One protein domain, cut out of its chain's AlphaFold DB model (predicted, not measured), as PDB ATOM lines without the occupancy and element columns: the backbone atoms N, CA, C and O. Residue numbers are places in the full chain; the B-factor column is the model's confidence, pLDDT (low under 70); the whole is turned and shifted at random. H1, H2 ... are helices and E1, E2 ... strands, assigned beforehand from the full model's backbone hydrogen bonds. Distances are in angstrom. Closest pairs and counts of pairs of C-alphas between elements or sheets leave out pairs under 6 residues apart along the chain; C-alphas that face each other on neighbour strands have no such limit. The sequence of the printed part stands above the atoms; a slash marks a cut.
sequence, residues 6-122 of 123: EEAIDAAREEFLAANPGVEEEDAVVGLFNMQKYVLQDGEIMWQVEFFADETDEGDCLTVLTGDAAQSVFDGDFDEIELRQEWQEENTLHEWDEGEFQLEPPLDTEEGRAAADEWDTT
ATOM      1  N   GLU A   6      45.767  28.986 -12.783       94.75
ATOM      2  CA  GLU A   6      44.923  28.812 -11.592       94.75
ATOM      3  C   GLU A   6      43.558  28.207 -11.957       94.75
ATOM      4  O   GLU A   6      43.156  27.206 -11.372       94.75
ATOM      5  N   GLU A   7      42.893  28.733 -12.993       96.62
ATOM      6  CA  GLU A   7      41.626  28.171 -13.483       96.62
ATOM      7  C   GLU A   7      41.786  26.729 -13.988       96.62
ATOM      8  O   GLU A   7      40.890  25.908 -13.793       96.62
ATOM      9  N   ALA A   8      42.916  26.405 -14.629       97.19
ATOM     10  CA  ALA A   8      43.194  25.038 -15.064       97.19
ATOM     11  C   ALA A   8      43.380  24.080 -13.886       97.19
ATOM     12  O   ALA A   8      42.865  22.964 -13.931       97.19
ATOM     13  N   ILE A   9      44.079  24.517 -12.835       96.81
ATOM     14  CA  ILE A   9      44.287  23.735 -11.612       96.81
ATOM     15  C   ILE A   9      42.958  23.503 -10.893       96.81
ATOM     16  O   ILE A   9      42.652  22.361 -10.551       96.81
ATOM     17  N   ASP A  10      42.152  24.553 -10.709       97.19
ATOM     18  CA  ASP A  10      40.850  24.449 -10.044       97.19
ATOM     19  C   ASP A  10      39.926  23.482 -10.794       97.19
ATOM     20  O   ASP A  10      39.327  22.585 -10.199       97.19
ATOM     21  N   ALA A  11      39.864  23.595 -12.123       97.50
ATOM     22  CA  ALA A  11      39.052  22.693 -12.924       97.50
ATOM     23  C   ALA A  11      39.558  21.240 -12.905       97.50
ATOM     24  O   ALA A  11      38.751  20.313 -12.840       97.50
ATOM     25  N   ALA A  12      40.877  21.027 -12.936       97.44
ATOM     26  CA  ALA A  12      41.466  19.693 -12.833       97.44
ATOM     27  C   ALA A  12      41.202  19.055 -11.459       97.44
ATOM     28  O   ALA A  12      40.957  17.851 -11.369       97.44
ATOM     29  N   ARG A  13      41.194  19.859 -10.387       97.12
ATOM     30  CA  ARG A  13      40.814  19.415  -9.039       97.12
ATOM     31  C   ARG A  13      39.359  18.957  -8.999       97.12
ATOM     32  O   ARG A  13      39.071  17.868  -8.500       97.12
ATOM     33  N   GLU A  14      38.446  19.758  -9.552       96.44
ATOM     34  CA  GLU A  14      37.028  19.393  -9.648       96.44
ATOM     35  C   GLU A  14      36.827  18.096 -10.443       96.44
ATOM     36  O   GLU A  14      36.051  17.229 -10.030       96.44
ATOM     37  N   GLU A  15      37.550  17.929 -11.555       96.06
ATOM     38  CA  GLU A  15      37.496  16.717 -12.373       96.06
ATOM     39  C   GLU A  15      38.006  15.487 -11.612       96.06
ATOM     40  O   GLU A  15      37.332  14.451 -11.591       96.06
ATOM     41  N   PHE A  16      39.135  15.615 -10.910       96.50
ATOM     42  CA  PHE A  16      39.684  14.547 -10.079       96.50
ATOM     43  C   PHE A  16      38.695  14.101  -8.993       96.50
ATOM     44  O   PHE A  16      38.456  12.902  -8.820       96.50
ATOM     45  N   LEU A  17      38.067  15.044  -8.282       96.50
ATOM     46  CA  LEU A  17      37.072  14.734  -7.248       96.50
ATOM     47  C   LEU A  17      35.801  14.114  -7.843       96.50
ATOM     48  O   LEU A  17      35.242  13.170  -7.280       96.50
ATOM     49  N   ALA A  18      35.360  14.584  -9.014       95.62
ATOM     50  CA  ALA A  18      34.226  13.998  -9.723       95.62
ATOM     51  C   ALA A  18      34.499  12.549 -10.171       95.62
ATOM     52  O   ALA A  18      33.585  11.716 -10.152       95.62
ATOM     53  N   ALA A  19      35.746  12.236 -10.538       93.88
ATOM     54  CA  ALA A  19      36.191  10.886 -10.880       93.88
ATOM     55  C   ALA A  19      36.331   9.959  -9.655       93.88
ATOM     56  O   ALA A  19      36.243   8.737  -9.801       93.88
ATOM     57  N   ASN A  20      36.475  10.521  -8.449       92.38
ATOM     58  CA  ASN A  20      36.664   9.796  -7.189       92.38
ATOM     59  C   ASN A  20      35.494  10.033  -6.210       92.38
ATOM     60  O   ASN A  20      35.654  10.668  -5.166       92.38
ATOM     61  N   PRO A  21      34.288   9.506  -6.502       91.75
ATOM     62  CA  PRO A  21      33.105   9.789  -5.699       91.75
ATOM     63  C   PRO A  21      33.240   9.251  -4.267       91.75
ATOM     64  O   PRO A  21      33.441   8.054  -4.050       91.75
ATOM     65  N   GLY A  22      33.027  10.132  -3.288       90.19
ATOM     66  CA  GLY A  22      33.097   9.807  -1.860       90.19
ATOM     67  C   GLY A  22      34.462  10.061  -1.217       90.19
ATOM     68  O   GLY A  22      34.612   9.766  -0.033       90.19
ATOM     69  N   VAL A  23      35.418  10.596  -1.979       92.38
ATOM     70  CA  VAL A  23      36.629  11.232  -1.459       92.38
ATOM     71  C   VAL A  23      36.342  12.728  -1.338       92.38
ATOM     72  O   VAL A  23      35.925  13.357  -2.309       92.38
ATOM     73  N   GLU A  24      36.509  13.279  -0.139       91.75
ATOM     74  CA  GLU A  24      36.452  14.726   0.074       91.75
ATOM     75  C   GLU A  24      37.801  15.344  -0.328       91.75
ATOM     76  O   GLU A  24      38.822  14.660  -0.317       91.75
ATOM     77  N   GLU A  25      37.822  16.639  -0.651       90.31
ATOM     78  CA  GLU A  25      39.052  17.350  -1.047       90.31
ATOM     79  C   GLU A  25      40.188  17.178  -0.026       90.31
ATOM     80  O   GLU A  25      41.319  16.913  -0.410       90.31
ATOM     81  N   GLU A  26      39.874  17.228   1.273       91.00
ATOM     82  CA  GLU A  26      40.849  17.077   2.365       91.00
ATOM     83  C   GLU A  26      41.419  15.655   2.527       91.00
ATOM     84  O   GLU A  26      42.464  15.477   3.152       91.00
ATOM     85  N   ASP A  27      40.728  14.649   1.987       94.31
ATOM     86  CA  ASP A  27      41.124  13.238   2.043       94.31
ATOM     87  C   ASP A  27      41.717  12.751   0.705       94.31
ATOM     88  O   ASP A  27      42.140  11.594   0.592       94.31
ATOM     89  N   ALA A  28      41.717  13.602  -0.324       95.44
ATOM     90  CA  ALA A  28      42.218  13.274  -1.647       95.44
ATOM     91  C   ALA A  28      43.739  13.106  -1.637       95.44
ATOM     92  O   ALA A  28      44.473  13.922  -1.087       95.44
ATOM     93  N   VAL A  29      44.207  12.037  -2.285       96.06
ATOM     94  CA  VAL A  29      45.633  11.753  -2.451       96.06
ATOM     95  C   VAL A  29      45.943  11.694  -3.937       96.06
ATOM     96  O   VAL A  29      45.445  10.808  -4.638       96.06
ATOM     97  N   VAL A  30      46.772  12.625  -4.400       96.69
ATOM     98  CA  VAL A  30      47.284  12.665  -5.770       96.69
ATOM     99  C   VAL A  30      48.755  12.253  -5.798       96.69
ATOM    100  O   VAL A  30      49.545  12.596  -4.920       96.69
ATOM    101  N   GLY A  31      49.116  11.474  -6.812       96.19
ATOM    102  CA  GLY A  31      50.479  11.025  -7.078       96.19
ATOM    103  C   GLY A  31      51.153  11.805  -8.204       96.19
ATOM    104  O   GLY A  31      52.375  11.930  -8.189       96.19
ATOM    105  N   LEU A  32      50.381  12.355  -9.148       97.31
ATOM    106  CA  LEU A  32      50.891  13.087 -10.308       97.31
ATOM    107  C   LEU A  32      50.199  14.436 -10.477       97.31
ATOM    108  O   LEU A  32      48.983  14.554 -10.302       97.31
ATOM    109  N   PHE A  33      50.990  15.417 -10.898       97.00
ATOM    110  CA  PHE A  33      50.530  16.685 -11.442       97.00
ATOM    111  C   PHE A  33      51.098  16.841 -12.852       97.00
ATOM    112  O   PHE A  33      52.313  17.013 -13.041       97.00
ATOM    113  N   ASN A  34      50.207  16.778 -13.836       96.94
ATOM    114  CA  ASN A  34      50.539  16.948 -15.240       96.94
ATOM    115  C   ASN A  34      50.060  18.318 -15.712       96.94
ATOM    116  O   ASN A  34      48.996  18.788 -15.313       96.94
ATOM    117  N   MET A  35      50.851  18.967 -16.562       95.69
ATOM    118  CA  MET A  35      50.577  20.328 -17.009       95.69
ATOM    119  C   MET A  35      51.138  20.581 -18.405       95.69
ATOM    120  O   MET A  35      52.279  20.227 -18.718       95.69
ATOM    121  N   GLN A  36      50.337  21.261 -19.221       96.31
ATOM    122  CA  GLN A  36      50.689  21.678 -20.571       96.31
ATOM    123  C   GLN A  36      50.220  23.120 -20.822       96.31
ATOM    124  O   GLN A  36      49.082  23.488 -20.515       96.31
ATOM    125  N   LYS A  37      51.103  23.941 -21.396       95.38
ATOM    126  CA  LYS A  37      50.800  25.276 -21.930       95.38
ATOM    127  C   LYS A  37      50.625  25.169 -23.436       95.38
ATOM    128  O   LYS A  37      51.437  24.552 -24.124       95.38
ATOM    129  N   TYR A  38      49.618  25.860 -23.936       95.38
ATOM    130  CA  TYR A  38      49.294  25.978 -25.343       95.38
ATOM    131  C   TYR A  38      49.365  27.445 -25.752       95.38
ATOM    132  O   TYR A  38      48.818  28.309 -25.068       95.38
ATOM    133  N   VAL A  39      50.056  27.732 -26.850       95.19
ATOM    134  CA  VAL A  39      50.104  29.058 -27.475       95.19
ATOM    135  C   VAL A  39      49.290  28.985 -28.760       95.19
ATOM    136  O   VAL A  39      49.678  28.274 -29.684       95.19
ATOM    137  N   LEU A  40      48.153  29.672 -28.807       93.50
ATOM    138  CA  LEU A  40      47.262  29.701 -29.970       93.50
ATOM    139  C   LEU A  40      47.858  30.536 -31.113       93.50
ATOM    140  O   LEU A  40      48.802  31.306 -30.905       93.50
ATOM    141  N   GLN A  41      47.299  30.425 -32.324       89.81
ATOM    142  CA  GLN A  41      47.795  31.165 -33.499       89.81
ATOM    143  C   GLN A  41      47.769  32.695 -33.330       89.81
ATOM    144  O   GLN A  41      48.549  33.406 -33.963       89.81
ATOM    145  N   ASP A  42      46.877  33.221 -32.492       90.38
ATOM    146  CA  ASP A  42      46.801  34.650 -32.167       90.38
ATOM    147  C   ASP A  42      47.743  35.072 -31.021       90.38
ATOM    148  O   ASP A  42      47.791  36.251 -30.653       90.38
ATOM    149  N   GLY A  43      48.518  34.122 -30.489       89.19
ATOM    150  CA  GLY A  43      49.426  34.297 -29.363       89.19
ATOM    151  C   GLY A  43      48.749  34.204 -27.995       89.19
ATOM    152  O   GLY A  43      49.422  34.435 -26.985       89.19
ATOM    153  N   GLU A  44      47.450  33.893 -27.927       94.06
ATOM    154  CA  GLU A  44      46.770  33.641 -26.658       94.06
ATOM    155  C   GLU A  44      47.353  32.400 -25.974       94.06
ATOM    156  O   GLU A  44      47.696  31.403 -26.608       94.06
ATOM    157  N   ILE A  45      47.493  32.482 -24.652       94.19
ATOM    158  CA  ILE A  45      48.016  31.391 -23.837       94.19
ATOM    159  C   ILE A  45      46.843  30.674 -23.187       94.19
ATOM    160  O   ILE A  45      46.036  31.292 -22.497       94.19
ATOM    161  N   MET A  46      46.819  29.358 -23.353       96.19
ATOM    162  CA  MET A  46      45.853  28.462 -22.741       96.19
ATOM    163  C   MET A  46      46.573  27.365 -21.954       96.19
ATOM    164  O   MET A  46      47.677  26.948 -22.294       96.19
ATOM    165  N   TRP A  47      45.941  26.882 -20.893       96.00
ATOM    166  CA  TRP A  47      46.503  25.916 -19.954       96.00
ATOM    167  C   TRP A  47      45.622  24.677 -19.850       96.00
ATOM    168  O   TRP A  47      44.388  24.759 -19.872       96.00
ATOM    169  N   GLN A  48      46.259  23.524 -19.705       97.12
ATOM    170  CA  GLN A  48      45.621  22.275 -19.311       97.12
ATOM    171  C   GLN A  48      46.434  21.650 -18.187       97.12
ATOM    172  O   GLN A  48      47.664  21.700 -18.191       97.12
ATOM    173  N   VAL A  49      45.719  21.097 -17.219       97.44
ATOM    174  CA  VAL A  49      46.272  20.441 -16.043       97.44
ATOM    175  C   VAL A  49      45.473  19.171 -15.809       97.44
ATOM    176  O   VAL A  49      44.270  19.149 -16.065       97.44
ATOM    177  N   GLU A  50      46.141  18.138 -15.317       97.88
ATOM    178  CA  GLU A  50      45.525  16.880 -14.916       97.88
ATOM    179  C   GLU A  50      46.164  16.401 -13.608       97.88
ATOM    180  O   GLU A  50      47.372  16.547 -13.395       97.88
ATOM    181  N   PHE A  51      45.350  15.809 -12.735       97.62
ATOM    182  CA  PHE A  51      45.814  15.132 -11.529       97.62
ATOM    183  C   PHE A  51      45.510  13.644 -11.629       97.62
ATOM    184  O   PHE A  51      44.412  13.260 -12.031       97.62
ATOM    185  N   PHE A  52      46.446  12.812 -11.182       96.94
ATOM    186  CA  PHE A  52      46.238  11.369 -11.088       96.94
ATOM    187  C   PHE A  52      46.652  10.852  -9.718       96.94
ATOM    188  O   PHE A  52      47.556  11.394  -9.085       96.94
ATOM    189  N   ALA A  53      45.978   9.802  -9.252       95.31
ATOM    190  CA  ALA A  53      46.294   9.165  -7.979       95.31
ATOM    191  C   ALA A  53      47.475   8.193  -8.114       95.31
ATOM    192  O   ALA A  53      48.290   8.095  -7.197       95.31
ATOM    193  N   ASP A  54      47.566   7.480  -9.241       92.62
ATOM    194  CA  ASP A  54      48.617   6.501  -9.494       92.62
ATOM    195  C   ASP A  54      49.707   7.095 -10.396       92.62
ATOM    196  O   ASP A  54      49.430   7.763 -11.387       92.62
ATOM    197  N   GLU A  55      50.970   6.828 -10.062       87.62
ATOM    198  CA  GLU A  55      52.124   7.322 -10.824       87.62
ATOM    199  C   GLU A  55      52.298   6.632 -12.189       87.62
ATOM    200  O   GLU A  55      53.198   6.983 -12.953       87.62
ATOM    201  N   THR A  56      51.478   5.623 -12.493       88.69
ATOM    202  CA  THR A  56      51.467   4.925 -13.785       88.69
ATOM    203  C   THR A  56      50.345   5.373 -14.716       88.69
ATOM    204  O   THR A  56      50.303   4.900 -15.853       88.69
ATOM    205  N   ASP A  57      49.457   6.260 -14.260       90.50
ATOM    206  CA  ASP A  57      48.424   6.841 -15.113       90.50
ATOM    207  C   ASP A  57      49.052   7.758 -16.178       90.50
ATOM    208  O   ASP A  57      49.982   8.524 -15.918       90.50
ATOM    209  N   GLU A  58      48.529   7.663 -17.399       89.06
ATOM    210  CA  GLU A  58      48.955   8.464 -18.546       89.06
ATOM    211  C   GLU A  58      47.851   9.478 -18.878       89.06
ATOM    212  O   GLU A  58      46.684   9.103 -19.022       89.06
ATOM    213  N   GLY A  59      48.229  10.752 -19.000       88.81
ATOM    214  CA  GLY A  59      47.350  11.851 -19.406       88.81
ATOM    215  C   GLY A  59      47.736  12.427 -20.766       88.81
ATOM    216  O   GLY A  59      48.696  11.978 -21.398       88.81
ATOM    217  N   ASP A  60      46.998  13.444 -21.201       89.88
ATOM    218  CA  ASP A  60      47.326  14.199 -22.417       89.88
ATOM    219  C   ASP A  60      48.481  15.190 -22.180       89.88
ATOM    220  O   ASP A  60      49.194  15.566 -23.114       89.88
ATOM    221  N   CYS A  61      48.684  15.607 -20.927       94.50
ATOM    222  CA  CYS A  61      49.746  16.519 -20.514       94.50
ATOM    223  C   CYS A  61      50.980  15.776 -19.986       94.50
ATOM    224  O   CYS A  61      50.901  14.667 -19.453       94.50
ATOM    225  N   LEU A  62      52.132  16.447 -20.037       94.56
ATOM    226  CA  LEU A  62      53.365  15.941 -19.439       94.56
ATOM    227  C   LEU A  62      53.370  16.096 -17.915       94.56
ATOM    228  O   LEU A  62      52.942  17.118 -17.375       94.56
ATOM    229  N   THR A  63      53.924  15.103 -17.222       95.19
ATOM    230  CA  THR A  63      54.151  15.154 -15.775       95.19
ATOM    231  C   THR A  63      55.202  16.198 -15.420       95.19
ATOM    232  O   THR A  63      56.320  16.163 -15.935       95.19
ATOM    233  N   VAL A  64      54.845  17.102 -14.505       94.31
ATOM    234  CA  VAL A  64      55.745  18.143 -13.985       94.31
ATOM    235  C   VAL A  64      56.159  17.840 -12.550       94.31
ATOM    236  O   VAL A  64      57.333  17.964 -12.224       94.31
ATOM    237  N   LEU A  65      55.226  17.398 -11.700       95.50
ATOM    238  CA  LEU A  65      55.505  17.050 -10.304       95.50
ATOM    239  C   LEU A  65      54.912  15.687  -9.946       95.50
ATOM    240  O   LEU A  65      53.907  15.262 -10.518       95.50
ATOM    241  N   THR A  66      55.515  15.029  -8.957       95.50
ATOM    242  CA  THR A  66      55.037  13.752  -8.413       95.50
ATOM    243  C   THR A  66      55.020  13.754  -6.882       95.50
ATOM    244  O   THR A  66      55.676  14.579  -6.235       95.50
ATOM    245  N   GLY A  67      54.260  12.830  -6.292       95.06
ATOM    246  CA  GLY A  67      54.176  12.613  -4.846       95.06
ATOM    247  C   GLY A  67      53.742  13.857  -4.066       95.06
ATOM    248  O   GLY A  67      52.830  14.570  -4.477       95.06
ATOM    249  N   ASP A  68      54.424  14.142  -2.950       95.25
ATOM    250  CA  ASP A  68      54.099  15.274  -2.066       95.25
ATOM    251  C   ASP A  68      54.065  16.626  -2.803       95.25
ATOM    252  O   ASP A  68      53.270  17.492  -2.457       95.25
ATOM    253  N   ALA A  69      54.888  16.814  -3.842       94.62
ATOM    254  CA  ALA A  69      54.893  18.056  -4.611       94.62
ATOM    255  C   ALA A  69      53.630  18.207  -5.476       94.62
ATOM    256  O   ALA A  69      53.083  19.303  -5.576       94.62
ATOM    257  N   ALA A  70      53.136  17.111  -6.062       96.25
ATOM    258  CA  ALA A  70      51.852  17.112  -6.760       96.25
ATOM    259  C   ALA A  70      50.698  17.387  -5.782       96.25
ATOM    260  O   ALA A  70      49.810  18.185  -6.087       96.25
ATOM    261  N   GLN A  71      50.756  16.787  -4.588       97.19
ATOM    262  CA  GLN A  71      49.774  17.024  -3.530       97.19
ATOM    263  C   GLN A  71      49.748  18.490  -3.085       97.19
ATOM    264  O   GLN A  71      48.672  19.063  -2.975       97.19
ATOM    265  N   SER A  72      50.904  19.138  -2.915       96.19
ATOM    266  CA  SER A  72      50.973  20.568  -2.581       96.19
ATOM    267  C   SER A  72      50.238  21.454  -3.594       96.19
ATOM    268  O   SER A  72      49.527  22.376  -3.198       96.19
ATOM    269  N   VAL A  73      50.341  21.159  -4.897       96.44
ATOM    270  CA  VAL A  73      49.576  21.893  -5.923       96.44
ATOM    271  C   VAL A  73      48.080  21.607  -5.806       96.44
ATOM    272  O   VAL A  73      47.266  22.532  -5.883       96.44
ATOM    273  N   PHE A  74      47.710  20.346  -5.577       97.00
ATOM    274  CA  PHE A  74      46.317  19.964  -5.359       97.00
ATOM    275  C   PHE A  74      45.713  20.681  -4.148       97.00
ATOM    276  O   PHE A  74      44.605  21.189  -4.256       97.00
ATOM    277  N   ASP A  75      46.459  20.830  -3.056       95.88
ATOM    278  CA  ASP A  75      46.020  21.516  -1.834       95.88
ATOM    279  C   ASP A  75      46.031  23.056  -1.967       95.88
ATOM    280  O   ASP A  75      45.594  23.775  -1.065       95.88
ATOM    281  N   GLY A  76      46.530  23.585  -3.092       94.38
ATOM    282  CA  GLY A  76      46.666  25.021  -3.341       94.38
ATOM    283  C   GLY A  76      47.854  25.679  -2.625       94.38
ATOM    284  O   GLY A  76      47.928  26.906  -2.581       94.38
ATOM    285  N   ASP A  77      48.783  24.890  -2.083       94.88
ATOM    286  CA  ASP A  77      50.015  25.343  -1.426       94.88
ATOM    287  C   ASP A  77      51.206  25.219  -2.388       94.88
ATOM    288  O   ASP A  77      52.141  24.452  -2.169       94.88
ATOM    289  N   PHE A  78      51.159  25.952  -3.501       93.12
ATOM    290  CA  PHE A  78      52.239  25.962  -4.486       93.12
ATOM    291  C   PHE A  78      52.672  27.380  -4.842       93.12
ATOM    292  O   PHE A  78      51.901  28.337  -4.768       93.12
ATOM    293  N   ASP A  79      53.927  27.499  -5.266       90.88
ATOM    294  CA  ASP A  79      54.478  28.730  -5.807       90.88
ATOM    295  C   ASP A  79      54.651  28.590  -7.326       90.88
ATOM    296  O   ASP A  79      55.302  27.669  -7.825       90.88
ATOM    297  N   GLU A  80      54.059  29.513  -8.088       86.38
ATOM    298  CA  GLU A  80      54.121  29.499  -9.555       86.38
ATOM    299  C   GLU A  80      55.563  29.635 -10.082       86.38
ATOM    300  O   GLU A  80      55.894  29.106 -11.144       86.38
ATOM    301  N   ILE A  81      56.444  30.335  -9.362       87.25
ATOM    302  CA  ILE A  81      57.854  30.485  -9.743       87.25
ATOM    303  C   ILE A  81      58.582  29.152  -9.571       87.25
ATOM    304  O   ILE A  81      59.406  28.803 -10.416       87.25
ATOM    305  N   GLU A  82      58.294  28.402  -8.508       87.50
ATOM    306  CA  GLU A  82      58.826  27.043  -8.330       87.50
ATOM    307  C   GLU A  82      58.293  26.095  -9.402       87.50
ATOM    308  O   GLU A  82      59.079  25.397 -10.040       87.50
ATOM    309  N   LEU A  83      56.996  26.160  -9.707       88.81
ATOM    310  CA  LEU A  83      56.404  25.341 -10.764       88.81
ATOM    311  C   LEU A  83      57.027  25.622 -12.139       88.81
ATOM    312  O   LEU A  83      57.266  24.711 -12.930       88.81
ATOM    313  N   ARG A  84      57.349  26.891 -12.414       83.75
ATOM    314  CA  ARG A  84      58.048  27.296 -13.638       83.75
ATOM    315  C   ARG A  84      59.524  26.894 -13.679       83.75
ATOM    316  O   ARG A  84      60.102  26.931 -14.759       83.75
ATOM    317  N   GLN A  85      60.157  26.540 -12.559       86.94
ATOM    318  CA  GLN A  85      61.537  26.029 -12.569       86.94
ATOM    319  C   GLN A  85      61.612  24.578 -13.043       86.94
ATOM    320  O   GLN A  85      62.579  24.215 -13.707       86.94
ATOM    321  N   GLU A  86      60.575  23.789 -12.764       88.69
ATOM    322  CA  GLU A  86      60.446  22.413 -13.259       88.69
ATOM    323  C   GLU A  86      59.964  22.358 -14.723       88.69
ATOM    324  O   GLU A  86      59.866  21.288 -15.322       88.69
ATOM    325  N   TRP A  87      59.676  23.520 -15.315       89.19
ATOM    326  CA  TRP A  87      59.184  23.653 -16.678       89.19
ATOM    327  C   TRP A  87      60.224  23.231 -17.717       89.19
ATOM    328  O   TRP A  87      61.356  23.723 -17.729       89.19
ATOM    329  N   GLN A  88      59.809  22.384 -18.655       90.56
ATOM    330  CA  GLN A  88      60.614  21.974 -19.801       90.56
ATOM    331  C   GLN A  88      60.062  22.581 -21.090       90.56
ATOM    332  O   GLN A  88      58.898  22.967 -21.186       90.56
ATOM    333  N   GLU A  89      60.903  22.657 -22.119       87.62
ATOM    334  CA  GLU A  89      60.490  23.161 -23.433       87.62
ATOM    335  C   GLU A  89      59.286  22.385 -23.993       87.62
ATOM    336  O   GLU A  89      58.399  22.987 -24.592       87.62
ATOM    337  N   GLU A  90      59.233  21.077 -23.728       91.81
ATOM    338  CA  GLU A  90      58.176  20.149 -24.146       91.81
ATOM    339  C   GLU A  90      56.816  20.429 -23.476       91.81
ATOM    340  O   GLU A  90      55.779  20.036 -24.007       91.81
ATOM    341  N   ASN A  91      56.788  21.163 -22.355       93.06
ATOM    342  CA  ASN A  91      55.547  21.587 -21.699       93.06
ATOM    343  C   ASN A  91      54.847  22.752 -22.423       93.06
ATOM    344  O   ASN A  91      53.720  23.097 -22.064       93.06
ATOM    345  N   THR A  92      55.469  23.356 -23.442       94.25
ATOM    346  CA  THR A  92      54.832  24.369 -24.298       94.25
ATOM    347  C   THR A  92      54.596  23.798 -25.691       94.25
ATOM    348  O   THR A  92      55.547  23.424 -26.372       94.25
ATOM    349  N   LEU A  93      53.341  23.792 -26.138       94.81
ATOM    350  CA  LEU A  93      52.984  23.500 -27.524       94.81
ATOM    351  C   LEU A  93      52.382  24.733 -28.191       94.81
ATOM    352  O   LEU A  93      51.687  25.525 -27.554       94.81
ATOM    353  N   HIS A  94      52.609  24.862 -29.489       94.50
ATOM    354  CA  HIS A  94      52.077  25.941 -30.307       94.50
ATOM    355  C   HIS A  94      51.046  25.394 -31.285       94.50
ATOM    356  O   HIS A  94      51.224  24.318 -31.860       94.50
ATOM    357  N   GLU A  95      49.954  26.128 -31.456       93.62
ATOM    358  CA  GLU A  95      48.909  25.804 -32.415       93.62
ATOM    359  C   GLU A  95      49.434  26.018 -33.837       93.62
ATOM    360  O   GLU A  95      49.839  27.116 -34.225       93.62
ATOM    361  N   TRP A  96      49.440  24.940 -34.613       90.44
ATOM    362  CA  TRP A  96      49.815  24.954 -36.021       90.44
ATOM    363  C   TRP A  96      48.589  25.145 -36.918       90.44
ATOM    364  O   TRP A  96      48.593  26.005 -37.793       90.44
ATOM    365  N   ASP A  97      47.522  24.400 -36.637       89.00
ATOM    366  CA  ASP A  97      46.205  24.461 -37.278       89.00
ATOM    367  C   ASP A  97      45.132  24.421 -36.176       89.00
ATOM    368  O   ASP A  97      45.455  24.107 -35.034       89.00
ATOM    369  N   GLU A  98      43.868  24.735 -36.486       89.31
ATOM    370  CA  GLU A  98      42.782  24.792 -35.484       89.31
ATOM    371  C   GLU A  98      42.697  23.485 -34.669       89.31
ATOM    372  O   GLU A  98      42.233  22.452 -35.160       89.31
ATOM    373  N   GLY A  99      43.146  23.541 -33.408       88.06
ATOM    374  CA  GLY A  99      43.204  22.387 -32.505       88.06
ATOM    375  C   GLY A  99      44.349  21.388 -32.743       88.06
ATOM    376  O   GLY A  99      44.369  20.348 -32.081       88.06
ATOM    377  N   GLU A 100      45.298  21.667 -33.641       92.44
ATOM    378  CA  GLU A 100      46.514  20.867 -33.848       92.44
ATOM    379  C   GLU A 100      47.737  21.560 -33.238       92.44
ATOM    380  O   GLU A 100      48.082  22.683 -33.605       92.44
ATOM    381  N   PHE A 101      48.436  20.865 -32.339       93.56
ATOM    382  CA  PHE A 101      49.516  21.432 -31.531       93.56
ATOM    383  C   PHE A 101      50.848  20.726 -31.773       93.56
ATOM    384  O   PHE A 101      50.903  19.499 -31.873       93.56
ATOM    385  N   GLN A 102      51.930  21.499 -31.869       93.25
ATOM    386  CA  GLN A 102      53.275  20.991 -32.146       93.25
ATOM    387  C   GLN A 102      54.328  21.731 -31.312       93.25
ATOM    388  O   GLN A 102      54.151  22.892 -30.955       93.25
ATOM    389  N   LEU A 103      55.435  21.051 -31.006       91.56
ATOM    390  CA  LEU A 103      56.564  21.634 -30.268       91.56
ATOM    391  C   LEU A 103      57.399  22.588 -31.134       91.56
ATOM    392  O   LEU A 103      57.963  23.561 -30.640       91.56
ATOM    393  N   GLU A 104      57.509  22.277 -32.427       90.31
ATOM    394  CA  GLU A 104      58.312  23.015 -33.398       90.31
ATOM    395  C   GLU A 104      57.575  23.060 -34.743       90.31
ATOM    396  O   GLU A 104      56.919  22.080 -35.114       90.31
ATOM    397  N   PRO A 105      57.681  24.161 -35.502       87.00
ATOM    398  CA  PRO A 105      57.016  24.272 -36.787       87.00
ATOM    399  C   PRO A 105      57.821  23.558 -37.891       87.00
ATOM    400  O   PRO A 105      59.052  23.456 -37.821       87.00
ATOM    401  N   PRO A 106      57.164  23.093 -38.967       86.94
ATOM    402  CA  PRO A 106      57.820  22.404 -40.079       86.94
ATOM    403  C   PRO A 106      58.724  23.340 -40.903       86.94
ATOM    404  O   PRO A 106      58.277  24.118 -41.747       86.94
ATOM    405  N   LEU A 107      60.042  23.237 -40.707       88.12
ATOM    406  CA  LEU A 107      61.040  24.139 -41.318       88.12
ATOM    407  C   LEU A 107      61.283  23.929 -42.829       88.12
ATOM    408  O   LEU A 107      62.085  24.646 -43.453       88.12
ATOM    409  N   ASP A 108      60.640  22.932 -43.435       91.31
ATOM    410  CA  ASP A 108      60.731  22.649 -44.870       91.31
ATOM    411  C   ASP A 108      59.953  23.650 -45.741       91.31
ATOM    412  O   ASP A 108      60.258  23.780 -46.932       91.31
ATOM    413  N   THR A 109      59.041  24.426 -45.147       88.88
ATOM    414  CA  THR A 109      58.246  25.456 -45.833       88.88
ATOM    415  C   THR A 109      58.707  26.880 -45.492       88.88
ATOM    416  O   THR A 109      59.427  27.112 -44.522       88.88
ATOM    417  N   GLU A 110      58.331  27.864 -46.317       88.62
ATOM    418  CA  GLU A 110      58.560  29.287 -45.999       88.62
ATOM    419  C   GLU A 110      57.726  29.727 -44.786       88.62
ATOM    420  O   GLU A 110      58.227  30.447 -43.928       88.62
ATOM    421  N   GLU A 111      56.497  29.220 -44.688       86.38
ATOM    422  CA  GLU A 111      55.567  29.472 -43.587       86.38
ATOM    423  C   GLU A 111      56.101  28.943 -42.254       86.38
ATOM    424  O   GLU A 111      56.208  29.704 -41.299       86.38
ATOM    425  N   GLY A 112      56.557  27.689 -42.195       87.19
ATOM    426  CA  GLY A 112      57.088  27.128 -40.951       87.19
ATOM    427  C   GLY A 112      58.396  27.777 -40.491       87.19
ATOM    428  O   GLY A 112      58.669  27.832 -39.296       87.19
ATOM    429  N   ARG A 113      59.189  28.356 -41.402       87.25
ATOM    430  CA  ARG A 113      60.349  29.183 -41.014       87.25
ATOM    431  C   ARG A 113      59.942  30.530 -40.429       87.25
ATOM    432  O   ARG A 113      60.630  31.006 -39.536       87.25
ATOM    433  N   ALA A 114      58.882  31.146 -40.951       86.88
ATOM    434  CA  ALA A 114      58.335  32.369 -40.374       86.88
ATOM    435  C   ALA A 114      57.743  32.086 -38.986       86.88
ATOM    436  O   ALA A 114      58.097  32.771 -38.031       86.88
ATOM    437  N   ALA A 115      56.969  31.005 -38.858       86.12
ATOM    438  CA  ALA A 115      56.430  30.549 -37.581       86.12
ATOM    439  C   ALA A 115      57.536  30.267 -36.553       86.12
ATOM    440  O   ALA A 115      57.392  30.647 -35.402       86.12
ATOM    441  N   ALA A 116      58.671  29.679 -36.954       87.06
ATOM    442  CA  ALA A 116      59.795  29.442 -36.040       87.06
ATOM    443  C   ALA A 116      60.344  30.733 -35.407       87.06
ATOM    444  O   ALA A 116      60.675  30.737 -34.224       87.06
ATOM    445  N   ASP A 117      60.434  31.817 -36.185       84.75
ATOM    446  CA  ASP A 117      60.899  33.126 -35.700       84.75
ATOM    447  C   ASP A 117      59.874  33.754 -34.738       84.75
ATOM    448  O   ASP A 117      60.241  34.327 -33.714       84.75
ATOM    449  N   GLU A 118      58.578  33.584 -35.022       83.62
ATOM    450  CA  GLU A 118      57.497  34.055 -34.151       83.62
ATOM    451  C   GLU A 118      57.370  33.221 -32.870       83.62
ATOM    452  O   GLU A 118      57.162  33.774 -31.796       83.62
ATOM    453  N   TRP A 119      57.530  31.901 -32.929       85.69
ATOM    454  CA  TRP A 119      57.377  31.033 -31.759       85.69
ATOM    455  C   TRP A 119      58.514  31.231 -30.752       85.69
ATOM    456  O   TRP A 119      58.246  31.240 -29.548       85.69
ATOM    457  N   ASP A 120      59.742  31.499 -31.215       80.00
ATOM    458  CA  ASP A 120      60.898  31.810 -30.353       80.00
ATOM    459  C   ASP A 120      60.628  33.009 -29.425       80.00
ATOM    460  O   ASP A 120      61.042  33.003 -28.268       80.00
ATOM    461  N   THR A 121      59.832  33.998 -29.859       74.75
ATOM    462  CA  THR A 121      59.505  35.156 -29.007       74.75
ATOM    463  C   THR A 121      58.498  34.859 -27.889       74.75
ATOM    464  O   THR A 121      58.303  35.713 -27.020       74.75
ATOM    465  N   THR A 122      57.831  33.703 -27.925       67.06
ATOM    466  CA  THR A 122      56.761  33.311 -26.979       67.06
ATOM    467  C   THR A 122      57.167  32.180 -26.026       67.06
ATOM    468  O   THR A 122      56.353  31.749 -25.190       67.06
TER     469      THR A 122
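This is residues 6 to 122 of the 123 residues of the protein "Acidic protein msyB" of Cronobacter dublinensis 582 (UniProt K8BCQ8). A long twisted hairpin, E1 and E2, runs through the middle of a rod-shaped domain: at one end H1 packs beside E2, and H2 packs by the first residues of E1 and the short E3. At the other end the small hairpin E4 and E5 joins the last residues of E1, with H4, loosely attached, beyond it. The printed part has 117 residues, with four named helices and five named strands; along the chain H1 comes first, followed by E1, E2 and E3, next H2 and H3, after them E4 and E5, and last H4; the strands make one branched, mixed, strongly twisted sheet, in which E1 is the antiparallel neighbour of E2 and of E3 and the parallel neighbour of E4, and E4 is the antiparallel neighbour of E5; the class is mixed, helices and strands. It is only just loose, close to compact, with a radius of gyration of the C-alphas of 16.3 A and spans of 54 by 26 by 25 A.

Start at H1, residues 6 to 19, which is on the sheet and, only just, at the sheet's level, with a height over the sheet of 3.6 A. Its closest C-alpha pair with E2, residues 45 to 52, is Ala 12 and Glu 50, 5.4 A apart. Now look at E1, residues 32 to 39: E2 is antiparallel on one side, a hairpin with N 34 and O 50 2.9 A apart, within hydrogen-bond range. On the other side E3, residues 63 to 66, is antiparallel beside residues 32 to 34, with N 33 and O 65 at 2.9 A. Also on that side E4, residues 92 to 97, is parallel beside residues 37 to 39, with N 39 and O 93 at 2.8 A. H2, residues 68 to 74, is on the sheet at a height of 6.6 A; its closest C-alpha pair with E1 is Ala 70 and Phe 33, 4.9 A apart. H1, with residues 9 to 13 alone, only just touches H2, with 3 pairs of C-alphas within 8 A, the closest being Arg 13 and Phe 74 at 6.6 A; they are about perpendicular, at 80 degrees. H3, residues 80 to 85, only grazes the sheet with residues 83 to 85. E5, residues 100 to 102, forms an antiparallel hairpin with E4, N 96 and O 100 being 2.8 A apart. H4, residues 110 to 120, only grazes the sheet with residues 112 to 119, and is apart from H1. In H1, H2, H3 and H4 every O i to N i+4 pair is within hydrogen-bond range.

Find C-alpha 6 at (44.923, 28.812, -11.592), where H1 begins its 20.0 A. E1, 23.5 A, starts at C-alpha 32, (50.891, 13.087, -10.308); E2 measures 23.8 A, E3 7.5 A, H2 9.7 A, H3 8.7 A, E4 15.6 A and E5 7.0 A. H4, 16.0 A, ends at C-alpha 120, (60.898, 31.810, -30.353).

The two C-alphas farthest apart, Gly 22 and Glu 110, are 54.6 A apart. The printed part has no cut, and the link from H1 to E1, residues 20 to 31, is long. The mean pLDDT of the printed part is 92.1; residue 122 alone is under 70.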